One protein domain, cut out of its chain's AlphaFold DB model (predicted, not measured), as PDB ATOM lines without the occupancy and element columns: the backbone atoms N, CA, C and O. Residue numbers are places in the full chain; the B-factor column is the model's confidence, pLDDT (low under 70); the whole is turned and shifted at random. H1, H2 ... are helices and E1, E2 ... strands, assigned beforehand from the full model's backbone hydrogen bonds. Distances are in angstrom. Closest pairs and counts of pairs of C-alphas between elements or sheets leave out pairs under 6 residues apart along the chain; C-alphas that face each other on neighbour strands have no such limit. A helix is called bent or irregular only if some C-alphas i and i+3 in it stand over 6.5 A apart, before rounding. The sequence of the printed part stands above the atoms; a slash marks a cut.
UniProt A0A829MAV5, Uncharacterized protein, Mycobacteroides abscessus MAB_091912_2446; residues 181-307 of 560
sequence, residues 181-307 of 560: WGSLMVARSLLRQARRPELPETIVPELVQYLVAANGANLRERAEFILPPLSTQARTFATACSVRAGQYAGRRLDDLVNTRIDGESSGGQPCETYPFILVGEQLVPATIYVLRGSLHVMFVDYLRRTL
ATOM      1  N   TRP A 181       0.249  38.470  16.338       92.12
ATOM      2  CA  TRP A 181       0.012  39.892  16.089       92.12
ATOM      3  C   TRP A 181      -1.479  40.256  15.988       92.12
ATOM      4  O   TRP A 181      -1.862  41.323  16.459       92.12
ATOM      5  N   GLY A 182      -2.345  39.365  15.487       93.00
ATOM      6  CA  GLY A 182      -3.793  39.599  15.443       93.00
ATOM      7  C   GLY A 182      -4.391  39.732  16.846       93.00
ATOM      8  O   GLY A 182      -5.118  40.678  17.136       93.00
ATOM      9  N   SER A 183      -4.001  38.851  17.773       93.19
ATOM     10  CA  SER A 183      -4.388  38.980  19.183       93.19
ATOM     11  C   SER A 183      -3.779  40.222  19.848       93.19
ATOM     12  O   SER A 183      -4.385  40.763  20.774       93.19
ATOM     13  N   LEU A 184      -2.580  40.650  19.444       94.25
ATOM     14  CA  LEU A 184      -1.923  41.834  20.006       94.25
ATOM     15  C   LEU A 184      -2.599  43.130  19.549       94.25
ATOM     16  O   LEU A 184      -2.752  44.040  20.363       94.25
ATOM     17  N   MET A 185      -3.062  43.197  18.298       94.62
ATOM     18  CA  MET A 185      -3.876  44.309  17.794       94.62
ATOM     19  C   MET A 185      -5.154  44.474  18.621       94.62
ATOM     20  O   MET A 185      -5.433  45.569  19.107       94.62
ATOM     21  N   VAL A 186      -5.874  43.372  18.870       96.19
ATOM     22  CA  VAL A 186      -7.077  43.382  19.719       96.19
ATOM     23  C   VAL A 186      -6.737  43.828  21.144       96.19
ATOM     24  O   VAL A 186      -7.407  44.705  21.683       96.19
ATOM     25  N   ALA A 187      -5.675  43.287  21.750       96.06
ATOM     26  CA  ALA A 187      -5.260  43.661  23.104       96.06
ATOM     27  C   ALA A 187      -4.905  45.155  23.234       96.06
ATOM     28  O   ALA A 187      -5.345  45.808  24.177       96.06
ATOM     29  N   ARG A 188      -4.158  45.719  22.272       95.94
ATOM     30  CA  ARG A 188      -3.836  47.158  22.237       95.94
ATOM     31  C   ARG A 188      -5.111  47.998  22.116       95.94
ATOM     32  O   ARG A 188      -5.306  48.938  22.882       95.94
ATOM     33  N   SER A 189      -6.017  47.611  21.217       96.06
ATOM     34  CA  SER A 189      -7.296  48.302  21.027       96.06
ATOM     35  C   SER A 189      -8.186  48.263  22.277       96.06
ATOM     36  O   SER A 189      -8.789  49.282  22.606       96.06
ATOM     37  N   LEU A 190      -8.227  47.146  23.013       97.06
ATOM     38  CA  LEU A 190      -8.963  47.039  24.281       97.06
ATOM     39  C   LEU A 190      -8.481  48.075  25.302       97.06
ATOM     40  O   LEU A 190      -9.291  48.791  25.889       97.06
ATOM     41  N   LEU A 191      -7.163  48.189  25.488       96.25
ATOM     42  CA  LEU A 191      -6.573  49.148  26.427       96.25
ATOM     43  C   LEU A 191      -6.805  50.599  25.989       96.25
ATOM     44  O   LEU A 191      -7.197  51.438  26.802       96.25
ATOM     45  N   ARG A 192      -6.674  50.884  24.687       95.88
ATOM     46  CA  ARG A 192      -7.011  52.193  24.109       95.88
ATOM     47  C   ARG A 192      -8.451  52.596  24.407       95.88
ATOM     48  O   ARG A 192      -8.715  53.724  24.820       95.88
ATOM     49  N   GLN A 193      -9.386  51.668  24.204       95.06
ATOM     50  CA  GLN A 193     -10.819  51.901  24.379       95.06
ATOM     51  C   GLN A 193     -11.264  51.910  25.844       95.06
ATOM     52  O   GLN A 193     -12.324  52.470  26.143       95.06
ATOM     53  N   ALA A 194     -10.459  51.352  26.753       93.88
ATOM     54  CA  ALA A 194     -10.659  51.488  28.191       93.88
ATOM     55  C   ALA A 194     -10.417  52.927  28.674       93.88
ATOM     56  O   ALA A 194     -11.077  53.365  29.610       93.88
ATOM     57  N   ARG A 195      -9.511  53.681  28.024       91.50
ATOM     58  CA  ARG A 195      -9.186  55.087  28.355       91.50
ATOM     59  C   ARG A 195      -8.833  55.294  29.837       91.50
ATOM     60  O   ARG A 195      -9.203  56.299  30.444       91.50
ATOM     61  N   ARG A 196      -8.114  54.332  30.417       92.50
ATOM     62  CA  ARG A 196      -7.697  54.320  31.826       92.50
ATOM     63  C   ARG A 196      -6.182  54.542  31.940       92.50
ATOM     64  O   ARG A 196      -5.434  53.749  31.368       92.50
ATOM     65  N   PRO A 197      -5.702  55.570  32.667       91.81
ATOM     66  CA  PRO A 197      -4.267  55.806  32.864       91.81
ATOM     67  C   PRO A 197      -3.514  54.627  33.497       91.81
ATOM     68  O   PRO A 197      -2.331  54.429  33.236       91.81
ATOM     69  N   GLU A 198      -4.198  53.835  34.323       92.69
ATOM     70  CA  GLU A 198      -3.679  52.633  34.974       92.69
ATOM     71  C   GLU A 198      -3.566  51.418  34.035       92.69
ATOM     72  O   GLU A 198      -2.906  50.438  34.375       92.69
ATOM     73  N   LEU A 199      -4.159  51.492  32.838       94.25
ATOM     74  CA  LEU A 199      -4.146  50.446  31.814       94.25
ATOM     75  C   LEU A 199      -3.657  50.993  30.454       94.25
ATOM     76  O   LEU A 199      -4.399  50.942  29.468       94.25
ATOM     77  N   PRO A 200      -2.427  51.533  30.363       95.50
ATOM     78  CA  PRO A 200      -1.912  52.084  29.115       95.50
ATOM     79  C   PRO A 200      -1.632  50.985  28.079       95.50
ATOM     80  O   PRO A 200      -1.246  49.867  28.424       95.50
ATOM     81  N   GLU A 201      -1.728  51.325  26.787       95.25
ATOM     82  CA  GLU A 201      -1.428  50.398  25.678       95.25
ATOM     83  C   GLU A 201      -0.018  49.786  25.757       95.25
ATOM     84  O   GLU A 201       0.205  48.685  25.250       95.25
ATOM     85  N   THR A 202       0.922  50.469  26.422       94.94
ATOM     86  CA  THR A 202       2.309  50.026  26.624       94.94
ATOM     87  C   THR A 202       2.433  48.737  27.437       94.94
ATOM     88  O   THR A 202       3.442  48.049  27.289       94.94
ATOM     89  N   ILE A 203       1.405  48.344  28.204       96.06
ATOM     90  CA  ILE A 203       1.371  47.039  28.886       96.06
ATOM     91  C   ILE A 203       1.523  45.896  27.872       96.06
ATOM     92  O   ILE A 203       2.212  44.918  28.148       96.06
ATOM     93  N   VAL A 204       0.909  45.989  26.686       94.94
ATOM     94  CA  VAL A 204       0.931  44.894  25.700       94.94
ATOM     95  C   VAL A 204       2.346  44.582  25.192       94.94
ATOM     96  O   VAL A 204       2.765  43.433  25.340       94.94
ATOM     97  N   PRO A 205       3.105  45.527  24.596       92.88
ATOM     98  CA  PRO A 205       4.467  45.243  24.146       92.88
ATOM     99  C   PRO A 205       5.397  44.852  25.302       92.88
ATOM    100  O   PRO A 205       6.275  44.014  25.107       92.88
ATOM    101  N   GLU A 206       5.183  45.388  26.504       94.31
ATOM    102  CA  GLU A 206       5.956  45.013  27.687       94.31
ATOM    103  C   GLU A 206       5.713  43.552  28.102       94.31
ATOM    104  O   GLU A 206       6.661  42.778  28.251       94.31
ATOM    105  N   LEU A 207       4.447  43.125  28.196       93.44
ATOM    106  CA  LEU A 207       4.106  41.723  28.445       93.44
ATOM    107  C   LEU A 207       4.622  40.814  27.330       93.44
ATOM    108  O   LEU A 207       5.084  39.713  27.607       93.44
ATOM    109  N   VAL A 208       4.598  41.253  26.071       91.25
ATOM    110  CA  VAL A 208       5.184  40.485  24.965       91.25
ATOM    111  C   VAL A 208       6.679  40.258  25.188       91.25
ATOM    112  O   VAL A 208       7.129  39.115  25.110       91.25
ATOM    113  N   GLN A 209       7.447  41.300  25.518       90.12
ATOM    114  CA  GLN A 209       8.875  41.162  25.827       90.12
ATOM    115  C   GLN A 209       9.106  40.232  27.020       90.12
ATOM    116  O   GLN A 209       9.987  39.371  26.968       90.12
ATOM    117  N   TYR A 210       8.269  40.340  28.052       90.56
ATOM    118  CA  TYR A 210       8.294  39.454  29.211       90.56
ATOM    119  C   TYR A 210       8.083  37.986  28.824       90.56
ATOM    120  O   TYR A 210       8.852  37.114  29.226       90.56
ATOM    121  N   LEU A 211       7.085  37.703  27.981       88.81
ATOM    122  CA  LEU A 211       6.805  36.361  27.470       88.81
ATOM    123  C   LEU A 211       7.952  35.839  26.597       88.81
ATOM    124  O   LEU A 211       8.329  34.674  26.709       88.81
ATOM    125  N   VAL A 212       8.546  36.676  25.746       85.69
ATOM    126  CA  VAL A 212       9.706  36.291  24.923       85.69
ATOM    127  C   VAL A 212      10.900  35.924  25.795       85.69
ATOM    128  O   VAL A 212      11.500  34.865  25.590       85.69
ATOM    129  N   ALA A 213      11.211  36.761  26.785       85.31
ATOM    130  CA  ALA A 213      12.282  36.510  27.737       85.31
ATOM    131  C   ALA A 213      12.032  35.217  28.518       85.31
ATOM    132  O   ALA A 213      12.926  34.376  28.595       85.31
ATOM    133  N   ALA A 214      10.802  35.008  28.999       82.12
ATOM    134  CA  ALA A 214      10.416  33.780  29.678       82.12
ATOM    135  C   ALA A 214      10.620  32.559  28.783       82.12
ATOM    136  O   ALA A 214      11.299  31.625  29.187       82.12
ATOM    137  N   ASN A 215      10.148  32.582  27.534       77.81
ATOM    138  CA  ASN A 215      10.366  31.467  26.614       77.81
ATOM    139  C   ASN A 215      11.851  31.156  26.379       77.81
ATOM    140  O   ASN A 215      12.224  29.991  26.285       77.81
ATOM    141  N   GLY A 216      12.685  32.189  26.241       70.75
ATOM    142  CA  GLY A 216      14.125  32.031  26.046       70.75
ATOM    143  C   GLY A 216      14.840  31.501  27.291       70.75
ATOM    144  O   GLY A 216      15.724  30.653  27.167       70.75
ATOM    145  N   ALA A 217      14.445  31.966  28.479       59.69
ATOM    146  CA  ALA A 217      14.958  31.489  29.760       59.69
ATOM    147  C   ALA A 217      14.539  30.035  30.034       59.69
ATOM    148  O   ALA A 217      15.370  29.244  30.456       59.69
ATOM    149  N   ASN A 218      13.301  29.663  29.692       58.53
ATOM    150  CA  ASN A 218      12.742  28.317  29.875       58.53
ATOM    151  C   ASN A 218      13.480  27.218  29.102       58.53
ATOM    152  O   ASN A 218      13.421  26.055  29.488       58.53
ATOM    153  N   LEU A 219      14.134  27.570  27.990       56.44
ATOM    154  CA  LEU A 219      14.858  26.627  27.132       56.44
ATOM    155  C   LEU A 219      16.326  26.449  27.532       56.44
ATOM    156  O   LEU A 219      17.006  25.591  26.975       56.44
ATOM    157  N   ARG A 220      16.838  27.267  28.454       51.62
ATOM    158  CA  ARG A 220      18.206  27.156  28.959       51.62
ATOM    159  C   ARG A 220      18.123  26.621  30.382       51.62
ATOM    160  O   ARG A 220      17.379  27.173  31.181       51.62
ATOM    161  N   GLU A 221      18.891  25.585  30.704       49.78
ATOM    162  CA  GLU A 221      19.092  25.068  32.069       49.78
ATOM    163  C   GLU A 221      19.824  26.109  32.940       49.78
ATOM    164  O   GLU A 221      20.950  25.918  33.389       49.78
ATOM    165  N   ARG A 222      19.241  27.297  33.106       50.44
ATOM    166  CA  ARG A 222      19.775  28.323  33.991       50.44
ATOM    167  C   ARG A 222      19.301  28.015  35.400       50.44
ATOM    168  O   ARG A 222      18.116  27.791  35.618       50.44
ATOM    169  N   ALA A 223      20.238  28.061  36.342       49.16
ATOM    170  CA  ALA A 223      19.957  27.912  37.766       49.16
ATOM    171  C   ALA A 223      19.011  29.006  38.303       49.16
ATOM    172  O   ALA A 223      18.346  28.795  39.311       49.16
ATOM    173  N   GLU A 224      18.912  30.149  37.613       57.19
ATOM    174  CA  GLU A 224      18.098  31.290  38.027       57.19
ATOM    175  C   GLU A 224      17.130  31.708  36.910       57.19
ATOM    176  O   GLU A 224      17.527  32.142  35.820       57.19
ATOM    177  N   PHE A 225      15.833  31.584  37.193       66.94
ATOM    178  CA  PHE A 225      14.761  32.101  36.350       66.94
ATOM    179  C   PHE A 225      14.625  33.607  36.611       66.94
ATOM    180  O   PHE A 225      13.829  34.025  37.441       66.94
ATOM    181  N   ILE A 226      15.436  34.437  35.952       69.75
ATOM    182  CA  ILE A 226      15.361  35.903  36.081       69.75
ATOM    183  C   ILE A 226      14.636  36.467  34.863       69.75
ATOM    184  O   ILE A 226      15.126  36.378  33.735       69.75
ATOM    185  N   LEU A 227      13.462  37.052  35.096       80.56
ATOM    186  CA  LEU A 227      12.674  37.733  34.071       80.56
ATOM    187  C   LEU A 227      12.897  39.246  34.143       80.56
ATOM    188  O   LEU A 227      13.156  39.766  35.232       80.56
ATOM    189  N   PRO A 228      12.809  39.963  33.008       84.62
ATOM    190  CA  PRO A 228      12.915  41.415  33.018       84.62
ATOM    191  C   PRO A 228      11.850  42.011  33.950       84.62
ATOM    192  O   PRO A 228      10.734  41.481  34.008       84.62
ATOM    193  N   PRO A 229      12.169  43.082  34.694       88.25
ATOM    194  CA  PRO A 229      11.182  43.726  35.543       88.25
ATOM    195  C   PRO A 229      10.032  44.263  34.688       88.25
ATOM    196  O   PRO A 229      10.249  44.762  33.585       88.25
ATOM    197  N   LEU A 230       8.818  44.163  35.224       93.50
ATOM    198  CA  LEU A 230       7.637  44.819  34.675       93.50
ATOM    199  C   LEU A 230       7.448  46.174  35.362       93.50
ATOM    200  O   LEU A 230       7.678  46.308  36.567       93.50
ATOM    201  N   SER A 231       6.958  47.151  34.611       95.50
ATOM    202  CA  SER A 231       6.419  48.409  35.095       95.50
ATOM    203  C   SER A 231       5.328  48.151  36.129       95.50
ATOM    204  O   SER A 231       4.674  47.103  36.138       95.50
ATOM    205  N   THR A 232       5.093  49.122  37.010       96.00
ATOM    206  CA  THR A 232       4.078  49.004  38.063       96.00
ATOM    207  C   THR A 232       2.699  48.669  37.493       96.00
ATOM    208  O   THR A 232       1.990  47.833  38.060       96.00
ATOM    209  N   GLN A 233       2.330  49.266  36.356       96.12
ATOM    210  CA  GLN A 233       1.057  49.013  35.684       96.12
ATOM    211  C   GLN A 233       0.992  47.586  35.126       96.12
ATOM    212  O   GLN A 233       0.060  46.846  35.451       96.12
ATOM    213  N   ALA A 234       1.998  47.158  34.351       96.19
ATOM    214  CA  ALA A 234       2.019  45.814  33.774       96.19
ATOM    215  C   ALA A 234       2.095  44.725  34.852       96.19
ATOM    216  O   ALA A 234       1.409  43.707  34.746       96.19
ATOM    217  N   ARG A 235       2.860  44.954  35.928       96.12
ATOM    218  CA  ARG A 235       2.942  44.040  37.072       96.12
ATOM    219  C   ARG A 235       1.602  43.924  37.789       96.12
ATOM    220  O   ARG A 235       1.165  42.806  38.056       96.12
ATOM    221  N   THR A 236       0.947  45.048  38.083       96.38
ATOM    222  CA  THR A 236      -0.374  45.064  38.737       96.38
ATOM    223  C   THR A 236      -1.398  44.295  37.908       96.38
ATOM    224  O   THR A 236      -2.065  43.400  38.428       96.38
ATOM    225  N   PHE A 237      -1.461  44.573  36.603       96.69
ATOM    226  CA  PHE A 237      -2.345  43.870  35.676       96.69
ATOM    227  C   PHE A 237      -2.053  42.359  35.619       96.69
ATOM    228  O   PHE A 237      -2.959  41.546  35.809       96.69
ATOM    229  N   ALA A 238      -0.791  41.962  35.422       96.06
ATOM    230  CA  ALA A 238      -0.403  40.552  35.347       96.06
ATOM    231  C   ALA A 238      -0.657  39.807  36.668       96.06
ATOM    232  O   ALA A 238      -1.084  38.655  36.653       96.06
ATOM    233  N   THR A 239      -0.479  40.479  37.809       96.19
ATOM    234  CA  THR A 239      -0.788  39.927  39.138       96.19
ATOM    235  C   THR A 239      -2.286  39.694  39.307       96.19
ATOM    236  O   THR A 239      -2.694  38.642  39.795       96.19
ATOM    237  N   ALA A 240      -3.126  40.620  38.843       95.00
ATOM    238  CA  ALA A 240      -4.581  40.452  38.851       95.00
ATOM    239  C   ALA A 240      -5.082  39.354  37.884       95.00
ATOM    240  O   ALA A 240      -6.225  38.898  37.997       95.00
ATOM    241  N   CYS A 241      -4.224  38.921  36.957       94.81
ATOM    242  CA  CYS A 241      -4.425  37.787  36.056       94.81
ATOM    243  C   CYS A 241      -3.561  36.576  36.462       94.81
ATOM    244  O   CYS A 241      -3.190  35.757  35.620       94.81
ATOM    245  N   SER A 242      -3.206  36.469  37.746       95.31
ATOM    246  CA  SER A 242      -2.402  35.369  38.278       95.31
ATOM    247  C   SER A 242      -3.137  34.576  39.351       95.31
ATOM    248  O   SER A 242      -4.058  35.072  40.002       95.31
ATOM    249  N   VAL A 243      -2.691  33.340  39.549       95.31
ATOM    250  CA  VAL A 243      -3.041  32.507  40.705       95.31
ATOM    251  C   VAL A 243      -1.780  32.231  41.509       95.31
ATOM    252  O   VAL A 243      -0.693  32.114  40.944       95.31
ATOM    253  N   ARG A 244      -1.888  32.138  42.835       96.81
ATOM    254  CA  ARG A 244      -0.725  31.804  43.667       96.81
ATOM    255  C   ARG A 244      -0.319  30.347  43.466       96.81
ATOM    256  O   ARG A 244      -1.168  29.483  43.243       96.81
ATOM    257  N   ALA A 245       0.977  30.079  43.584       97.56
ATOM    258  CA  ALA A 245       1.507  28.725  43.558       97.56
ATOM    259  C   ALA A 245       0.805  27.838  44.605       97.56
ATOM    260  O   ALA A 245       0.719  28.209  45.775       97.56
ATOM    261  N   GLY A 246       0.273  26.694  44.175       96.88
ATOM    262  CA  GLY A 246      -0.425  25.731  45.033       96.88
ATOM    263  C   GLY A 246      -1.760  26.215  45.614       96.88
ATOM    264  O   GLY A 246      -2.327  25.533  46.464       96.88
ATOM    265  N   GLN A 247      -2.299  27.360  45.170       95.94
ATOM    266  CA  GLN A 247      -3.552  27.935  45.687       95.94
ATOM    267  C   GLN A 247      -4.733  26.950  45.666       95.94
ATOM    268  O   GLN A 247      -5.652  27.058  46.479       95.94
ATOM    269  N   TYR A 248      -4.720  26.008  44.726       95.19
ATOM    270  CA  TYR A 248      -5.773  25.024  44.521       95.19
ATOM    271  C   TYR A 248      -5.339  23.586  44.825       95.19
ATOM    272  O   TYR A 248      -5.987  22.651  44.352       95.19
ATOM    273  N   ALA A 249      -4.271  23.393  45.606       95.44
ATOM    274  CA  ALA A 249      -3.834  22.067  46.033       95.44
ATOM    275  C   ALA A 249      -4.984  21.269  46.679       95.44
ATOM    276  O   ALA A 249      -5.824  21.818  47.397       95.44
ATOM    277  N   GLY A 250      -5.055  19.970  46.374       90.62
ATOM    278  CA  GLY A 250      -6.108  19.071  46.854       90.62
ATOM    279  C   GLY A 250      -7.491  19.241  46.206       90.62
ATOM    280  O   GLY A 250      -8.371  18.415  46.456       90.62
ATOM    281  N   ARG A 251      -7.720  20.256  45.355       91.88
ATOM    282  CA  ARG A 251      -8.975  20.363  44.592       91.88
ATOM    283  C   ARG A 251      -9.047  19.307  43.488       91.88
ATOM    284  O   ARG A 251      -8.030  18.838  42.978       91.88
ATOM    285  N   ARG A 252     -10.272  18.951  43.092       90.25
ATOM    286  CA  ARG A 252     -10.512  18.100  41.921       90.25
ATOM    287  C   ARG A 252      -9.984  18.775  40.660       90.25
ATOM    288  O   ARG A 252     -10.208  19.968  40.452       90.25
ATOM    289  N   LEU A 253      -9.317  18.005  39.807       88.44
ATOM    290  CA  LEU A 253      -8.812  18.516  38.536       88.44
ATOM    291  C   LEU A 253      -9.973  18.881  37.618       88.44
ATOM    292  O   LEU A 253      -9.909  19.913  36.954       88.44
ATOM    293  N   ASP A 254     -11.055  18.100  37.640       83.38
ATOM    294  CA  ASP A 254     -12.266  18.397  36.880       83.38
ATOM    295  C   ASP A 254     -12.872  19.745  37.294       83.38
ATOM    296  O   ASP A 254     -13.336  20.474  36.425       83.38
ATOM    297  N   ASP A 255     -12.804  20.141  38.569       83.94
ATOM    298  CA  ASP A 255     -13.302  21.452  39.006       83.94
ATOM    299  C   ASP A 255     -12.417  22.590  38.488       83.94
ATOM    300  O   ASP A 255     -12.918  23.623  38.051       83.94
ATOM    301  N   LEU A 256     -11.098  22.395  38.473       84.44
ATOM    302  CA  LEU A 256     -10.141  23.388  37.970       84.44
ATOM    303  C   LEU A 256     -10.139  23.507  36.446       84.44
ATOM    304  O   LEU A 256      -9.700  24.513  35.892       84.44
ATOM    305  N   VAL A 257     -10.594  22.462  35.760       79.19
ATOM    306  CA  VAL A 257     -10.594  22.373  34.303       79.19
ATOM    307  C   VAL A 257     -11.958  22.667  33.704       79.19
ATOM    308  O   VAL A 257     -12.008  23.245  32.622       79.19
ATOM    309  N   ASN A 258     -13.043  22.312  34.388       71.38
ATOM    310  CA  ASN A 258     -14.408  22.396  33.875       71.38
ATOM    311  C   ASN A 258     -15.279  23.445  34.581       71.38
ATOM    312  O   ASN A 258     -16.407  23.682  34.132       71.38
ATOM    313  N   THR A 259     -14.763  24.113  35.615       70.75
ATOM    314  CA  THR A 259     -15.453  25.193  36.333       70.75
ATOM    315  C   THR A 259     -14.592  26.456  36.359       70.75
ATOM    316  O   THR A 259     -13.363  26.400  36.379       70.75
ATOM    317  N   ARG A 260     -15.237  27.629  36.338       73.12
ATOM    318  CA  ARG A 260     -14.536  28.895  36.564       73.12
ATOM    319  C   ARG A 260     -14.091  28.988  38.022       73.12
ATOM    320  O   ARG A 260     -14.894  28.834  38.941       73.12
ATOM    321  N   ILE A 261     -12.806  29.261  38.220       72.94
ATOM    322  CA  ILE A 261     -12.149  29.273  39.535       72.94
ATOM    323  C   ILE A 261     -12.529  30.469  40.421       72.94
ATOM    324  O   ILE A 261     -12.291  30.427  41.626       72.94
ATOM    325  N   ASP A 262     -13.134  31.504  39.842       70.31
ATOM    326  CA  ASP A 262     -13.621  32.716  40.509       70.31
ATOM    327  C   ASP A 262     -15.137  32.691  40.789       70.31
ATOM    328  O   ASP A 262     -15.685  33.657  41.315       70.31
ATOM    329  N   GLY A 263     -15.821  31.589  40.460       64.00
ATOM    330  CA  GLY A 263     -17.263  31.440  40.671       64.00
ATOM    331  C   GLY A 263     -18.137  32.182  39.655       64.00
ATOM    332  O   GLY A 263     -19.362  32.147  39.782       64.00
ATOM    333  N   GLU A 264     -17.559  32.822  38.632       63.91
ATOM    334  CA  GLU A 264     -18.360  33.437  37.577       63.91
ATOM    335  C   GLU A 264     -19.073  32.383  36.709       63.91
ATOM    336  O   GLU A 264     -18.548  31.321  36.374       63.91
ATOM    337  N   SER A 265     -20.286  32.704  36.266       56.72
ATOM    338  CA  SER A 265     -21.076  31.857  35.360       56.72
ATOM    339  C   SER A 265     -20.743  32.070  33.872       56.72
ATOM    340  O   SER A 265     -21.331  31.424  33.001       56.72
ATOM    341  N   SER A 266     -19.805  32.970  33.564       55.22
ATOM    342  CA  SER A 266     -19.639  33.635  32.265       55.22
ATOM    343  C   SER A 266     -18.790  32.889  31.210       55.22
ATOM    344  O   SER A 266     -18.582  33.429  30.121       55.22
ATOM    345  N   GLY A 267     -18.366  31.642  31.463       70.06
ATOM    346  CA  GLY A 267     -17.470  30.875  30.571       70.06
ATOM    347  C   GLY A 267     -16.005  31.340  30.641       70.06
ATOM    348  O   GLY A 267     -15.716  32.330  31.293       70.06
ATOM    349  N   GLY A 268     -15.069  30.652  29.985       78.56
ATOM    350  CA  GLY A 268     -13.628  30.954  29.986       78.56
ATOM    351  C   GLY A 268     -12.794  29.904  30.721       78.56
ATOM    352  O   GLY A 268     -13.148  29.475  31.820       78.56
ATOM    353  N   GLN A 269     -11.692  29.462  30.107       82.75
ATOM    354  CA  GLN A 269     -10.782  28.499  30.729       82.75
ATOM    355  C   GLN A 269      -9.899  29.213  31.768       82.75
ATOM    356  O   GLN A 269      -9.271  30.215  31.423       82.75
ATOM    357  N   PRO A 270      -9.755  28.689  32.999       85.69
ATOM    358  CA  PRO A 270      -8.904  29.307  34.022       85.69
ATOM    359  C   PRO A 270      -7.465  29.580  33.567       85.69
ATOM    360  O   PRO A 270      -6.889  30.609  33.900       85.69
ATOM    361  N   CYS A 271      -6.896  28.699  32.742       86.31
ATOM    362  CA  CYS A 271      -5.544  28.846  32.204       86.31
ATOM    363  C   CYS A 271      -5.413  29.917  31.094       86.31
ATOM    364  O   CYS A 271      -4.296  30.284  30.727       86.31
ATOM    365  N   GLU A 272      -6.527  30.404  30.540       87.88
ATOM    366  CA  GLU A 272      -6.578  31.512  29.573       87.88
ATOM    367  C   GLU A 272      -6.805  32.858  30.264       87.88
ATOM    368  O   GLU A 272      -6.227  33.864  29.856       87.88
ATOM    369  N   THR A 273      -7.629  32.876  31.315       89.25
ATOM    370  CA  THR A 273      -7.989  34.094  32.055       89.25
ATOM    371  C   THR A 273      -7.008  34.419  33.182       89.25
ATOM    372  O   THR A 273      -6.753  35.593  33.446       89.25
ATOM    373  N   TYR A 274      -6.390  33.399  33.784       92.44
ATOM    374  CA  TYR A 274      -5.340  33.525  34.798       92.44
ATOM    375  C   TYR A 274      -4.052  32.804  34.377       92.44
ATOM    376  O   TYR A 274      -3.640  31.830  35.010       92.44
ATOM    377  N   PRO A 275      -3.404  33.223  33.283       93.19
ATOM    378  CA  PRO A 275      -2.310  32.474  32.670       93.19
ATOM    379  C   PRO A 275      -0.996  32.502  33.470       93.19
ATOM    380  O   PRO A 275      -0.071  31.740  33.164       93.19
ATOM    381  N   PHE A 276      -0.893  33.372  34.481       95.00
ATOM    382  CA  PHE A 276       0.297  33.527  35.313       95.00
ATOM    383  C   PHE A 276       0.186  32.762  36.636       95.00
ATOM    384  O   PHE A 276      -0.872  32.721  37.263       95.00
ATOM    385  N   ILE A 277       1.311  32.220  37.101       95.56
ATOM    386  CA  ILE A 277       1.468  31.661  38.445       95.56
ATOM    387  C   ILE A 277       2.367  32.596  39.249       95.56
ATOM    388  O   ILE A 277       3.483  32.890  38.825       95.56
ATOM    389  N   LEU A 278       1.893  33.054  40.400       95.50
ATOM    390  CA  LEU A 278       2.671  33.865  41.327       95.50
ATOM    391  C   LEU A 278       3.432  32.948  42.297       95.50
ATOM    392  O   LEU A 278       2.824  32.309  43.161       95.50
ATOM    393  N   VAL A 279       4.757  32.886  42.146       93.50
ATOM    394  CA  VAL A 279       5.676  32.145  43.026       93.50
ATOM    395  C   VAL A 279       6.493  33.161  43.823       93.50
ATOM    396  O   VAL A 279       7.399  33.798  43.288       93.50
ATOM    397  N   GLY A 280       6.148  33.365  45.096       89.62
ATOM    398  CA  GLY A 280       6.670  34.508  45.852       89.62
ATOM    399  C   GLY A 280       6.290  35.821  45.158       89.62
ATOM    400  O   GLY A 280       5.115  36.067  44.912       89.62
ATOM    401  N   GLU A 281       7.282  36.630  44.784       87.69
ATOM    402  CA  GLU A 281       7.082  37.889  44.046       87.69
ATOM    403  C   GLU A 281       7.165  37.735  42.515       87.69
ATOM    404  O   GLU A 281       7.009  38.717  41.776       87.69
ATOM    405  N   GLN A 282       7.429  36.520  42.030       89.31
ATOM    406  CA  GLN A 282       7.699  36.248  40.627       89.31
ATOM    407  C   GLN A 282       6.454  35.783  39.869       89.31
ATOM    408  O   GLN A 282       5.782  34.835  40.270       89.31
ATOM    409  N   LEU A 283       6.189  36.417  38.725       92.19
ATOM    410  CA  LEU A 283       5.105  36.059  37.812       92.19
ATOM    411  C   LEU A 283       5.604  35.086  36.742       92.19
ATOM    412  O   LEU A 283       6.377  35.438  35.859       92.19
ATOM    413  N   VAL A 284       5.140  33.848  36.783       91.75
ATOM    414  CA  VAL A 284       5.531  32.821  35.817       91.75
ATOM    415  C   VAL A 284       4.434  32.663  34.763       91.75
ATOM    416  O   VAL A 284       3.325  32.264  35.119       91.75
ATOM    417  N   PRO A 285       4.689  32.924  33.466       91.38
ATOM    418  CA  PRO A 285       3.702  32.713  32.405       91.38
ATOM    419  C   PRO A 285       3.570  31.219  32.064       91.38
ATOM    420  O   PRO A 285       4.120  30.736  31.072       91.38
ATOM    421  N   ALA A 286       2.833  30.474  32.891       89.75
ATOM    422  CA  ALA A 286       2.698  29.019  32.785       89.75
ATOM    423  C   ALA A 286       2.037  28.553  31.476       89.75
ATOM    424  O   ALA A 286       2.266  27.430  31.030       89.75
ATOM    425  N   THR A 287       1.243  29.412  30.831       85.94
ATOM    426  CA  THR A 287       0.480  29.072  29.618       85.94
ATOM    427  C   THR A 287       0.973  29.833  28.391       85.94
ATOM    428  O   THR A 287       0.193  30.260  27.543       85.94
ATOM    429  N   ILE A 288       2.294  29.988  28.257       82.50
ATOM    430  CA  ILE A 288       2.903  30.846  27.234       82.50
ATOM    431  C   ILE A 288       2.360  30.623  25.815       82.50
ATOM    432  O   ILE A 288       2.068  31.592  25.125       82.50
ATOM    433  N   TYR A 289       2.151  29.377  25.379       76.19
ATOM    434  CA  TYR A 289       1.636  29.087  24.034       76.19
ATOM    435  C   TYR A 289       0.176  29.516  23.841       76.19
ATOM    436  O   TYR A 289      -0.201  29.920  22.747       76.19
ATOM    437  N   VAL A 290      -0.628  29.476  24.906       78.44
ATOM    438  CA  VAL A 290      -2.002  29.995  24.897       78.44
ATOM    439  C   VAL A 290      -1.971  31.518  24.792       78.44
ATOM    440  O   VAL A 290      -2.669  32.092  23.957       78.44
ATOM    441  N   LEU A 291      -1.086  32.172  25.554       81.31
ATOM    442  CA  LEU A 291      -0.900  33.623  25.495       81.31
ATOM    443  C   LEU A 291      -0.428  34.112  24.120       81.31
ATOM    444  O   LEU A 291      -0.809  35.201  23.703       81.31
ATOM    445  N   ARG A 292       0.343  33.307  23.378       77.25
ATOM    446  CA  ARG A 292       0.700  33.617  21.981       77.25
ATOM    447  C   ARG A 292      -0.505  33.652  21.059       77.25
ATOM    448  O   ARG A 292      -0.576  34.464  20.148       77.25
ATOM    449  N   GLY A 293      -1.453  32.752  21.277       76.75
ATOM    450  CA  GLY A 293      -2.603  32.632  20.401       76.75
ATOM    451  C   GLY A 293      -3.738  33.583  20.751       76.75
ATOM    452  O   GLY A 293      -4.472  33.989  19.859       76.75
ATOM    453  N   SER A 294      -3.904  33.907  22.034       84.44
ATOM    454  CA  SER A 294      -5.164  34.447  22.553       84.44
ATOM    455  C   SER A 294      -4.972  35.401  23.734       84.44
ATOM    456  O   SER A 294      -5.811  35.451  24.629       84.44
ATOM    457  N   LEU A 295      -3.891  36.192  23.741       89.62
ATOM    458  CA  LEU A 295      -3.617  37.198  24.780       89.62
ATOM    459  C   LEU A 295      -4.828  38.100  25.080       89.62
ATOM    460  O   LEU A 295      -5.072  38.454  26.229       89.62
ATOM    461  N   HIS A 296      -5.596  38.459  24.050       93.00
ATOM    462  CA  HIS A 296      -6.775  39.316  24.168       93.00
ATOM    463  C   HIS A 296      -7.865  38.738  25.088       93.00
ATOM    464  O   HIS A 296      -8.574  39.513  25.722       93.00
ATOM    465  N   VAL A 297      -7.968  37.410  25.223       91.69
ATOM    466  CA  VAL A 297      -8.950  36.746  26.101       91.69
ATOM    467  C   VAL A 297      -8.736  37.144  27.561       91.69
ATOM    468  O   VAL A 297      -9.691  37.515  28.243       91.69
ATOM    469  N   MET A 298      -7.481  37.150  28.018       92.62
ATOM    470  CA  MET A 298      -7.112  37.588  29.368       92.62
ATOM    471  C   MET A 298      -7.489  39.058  29.603       92.62
ATOM    472  O   MET A 298      -8.036  39.394  30.649       92.62
ATOM    473  N   PHE A 299      -7.236  39.938  28.626       94.69
ATOM    474  CA  PHE A 299      -7.600  41.355  28.731       94.69
ATOM    475  C   PHE A 299      -9.114  41.563  28.801       94.69
ATOM    476  O   PHE A 299      -9.581  42.331  29.639       94.69
ATOM    477  N   VAL A 300      -9.886  40.874  27.955       93.25
ATOM    478  CA  VAL A 300     -11.356  40.949  27.981       93.25
ATOM    479  C   VAL A 300     -11.895  40.477  29.325       93.25
ATOM    480  O   VAL A 300     -12.730  41.156  29.917       93.25
ATOM    481  N   ASP A 301     -11.413  39.338  29.821       91.75
ATOM    482  CA  ASP A 301     -11.829  38.806  31.117       91.75
ATOM    483  C   ASP A 301     -11.519  39.779  32.261       91.75
ATOM    484  O   ASP A 301     -12.408  40.112  33.046       91.75
ATOM    485  N   TYR A 302     -10.292  40.307  32.305       93.12
ATOM    486  CA  TYR A 302      -9.892  41.310  33.287       93.12
ATOM    487  C   TYR A 302     -10.819  42.532  33.255       93.12
ATOM    488  O   TYR A 302     -11.396  42.884  34.281       93.12
ATOM    489  N   LEU A 303     -11.028  43.134  32.078       92.88
ATOM    490  CA  LEU A 303     -11.866  44.328  31.927       92.88
ATOM    491  C   LEU A 303     -13.321  44.071  32.331       92.88
ATOM    492  O   LEU A 303     -13.941  44.930  32.953       92.88
ATOM    493  N   ARG A 304     -13.872  42.892  32.022       88.81
ATOM    494  CA  ARG A 304     -15.231  42.515  32.440       88.81
ATOM    495  C   ARG A 304     -15.342  42.389  33.958       88.81
ATOM    496  O   ARG A 304     -16.304  42.897  34.529       88.81
ATOM    497  N   ARG A 305     -14.349  41.782  34.613       88.44
ATOM    498  CA  ARG A 305     -14.315  41.652  36.079       88.44
ATOM    499  C   ARG A 305     -14.158  42.999  36.778       88.44
ATOM    500  O   ARG A 305     -14.807  43.237  37.795       88.44
ATOM    501  N   THR A 306     -13.316  43.887  36.249       89.88
ATOM    502  CA  THR A 306     -12.987  45.156  36.916       89.88
ATOM    503  C   THR A 306     -13.942  46.296  36.575       89.88
ATOM    504  O   THR A 306     -14.206  47.131  37.435       89.88
ATOM    505  N   LEU A 307     -14.469  46.344  35.346       89.06
ATOM    506  CA  LEU A 307     -15.290  47.455  34.838       89.06
ATOM    507  C   LEU A 307     -16.756  47.069  34.566       89.06
ATOM    508  O   LEU A 307     -17.559  47.925  34.199       89.06
TER     509      LEU A 307
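Overview. This is residues 181 to 307 of the 560 residues of an uncharacterized protein of Mycobacteroides abscessus MAB_091912_2446 (UniProt A0A829MAV5). A small sheet of three short strands, E1, E2 and E3, has H3 standing up over it and H2 grazing its E3 edge, while little H5 sits between the sheet and the kinked helix H6. H6, whose centre is nearest to the mean of the C-alphas, runs side by side with H1, which with H4 is one of the two helices farthest from that mean, and residues 218 to 224 and 249 to 255 stick out of the compact body. The printed part has 127 residues, with six named helices and three named strands in the order H1 H2 H3 E1 H4 H5 E2 E3 H6. The sheet is mixed, in the order E1 E2 E3, and the class is mostly helix. The whole is compact, with a radius of gyration of the C-alphas of 14.6 A and spans of 41 by 40 by 25 A.

Along the chain. In the sheet, E1 is residues 242 to 244, E2 residues 276 to 279 and E3 residues 282 to 285, which is 9.8 A long. H3 is residues 232 to 240, 12.2 A. H2, residues 203 to 218, is 21.9 A long. H5 is residues 270 to 273 and H4 residues 253 to 258. H6, residues 288 to 307, is 25.8 A long, with C-alpha 307 at (-15.290, 47.455, 34.838). H1, residues 181 to 194, is 19.9 A long and begins at C-alpha 181 (0.012, 39.892, 16.089).

Arrangement. E1 and E2 are parallel at 32 degrees, with N 243 and O 276 3.0 A apart. The hairpin E2 and E3 is antiparallel at 150 degrees, with N 277 and O 284 2.8 A apart. E1, H4 with H5, and E2 form a strand-helix-strand unit, two parallel neighbour strands with helices between, with a right-handed crossover. H3 stands up from the sheet, its line rising 50 degrees, at a height over the sheet of 10.1 A. H5 only grazes the sheet and touches H6, closest at the C-alphas of Thr 273 and Met 298, 4.5 A. H6 is irregular, with C-alphas 293 and 296 8.7 A apart, and has a kink of 81 degrees near residue 295. With residues 292 to 300 alone it touches H1, the same way at a shallow tilt of 14 degrees, closest at the C-alphas of Ala 187 and His 296, 4.7 A. H1, H2 and H6 form an up and down bundle, each helix running against the one before it. H1 and H2, a helical hairpin, only just touch, with 3 pairs of C-alphas within 8 A, the closest those of Arg 188 and Val 204, 6.3 A. H4 and H6 are apart. In H1, H2, H3 and H4 every O i to N i+4 pair is within hydrogen-bond range, in H6 12 of 16, and H5 is too short for such a pair.

Size, cuts and confidence. The C-alphas farthest apart, of Arg 195 and Glu 221, are 41.4 A apart. The printed part has no cut. The links H2 to H3 and H4 to H5 are long. Mean pLDDT of the printed part is 86.2, with residues 217 to 226 and 263 to 266 under 70.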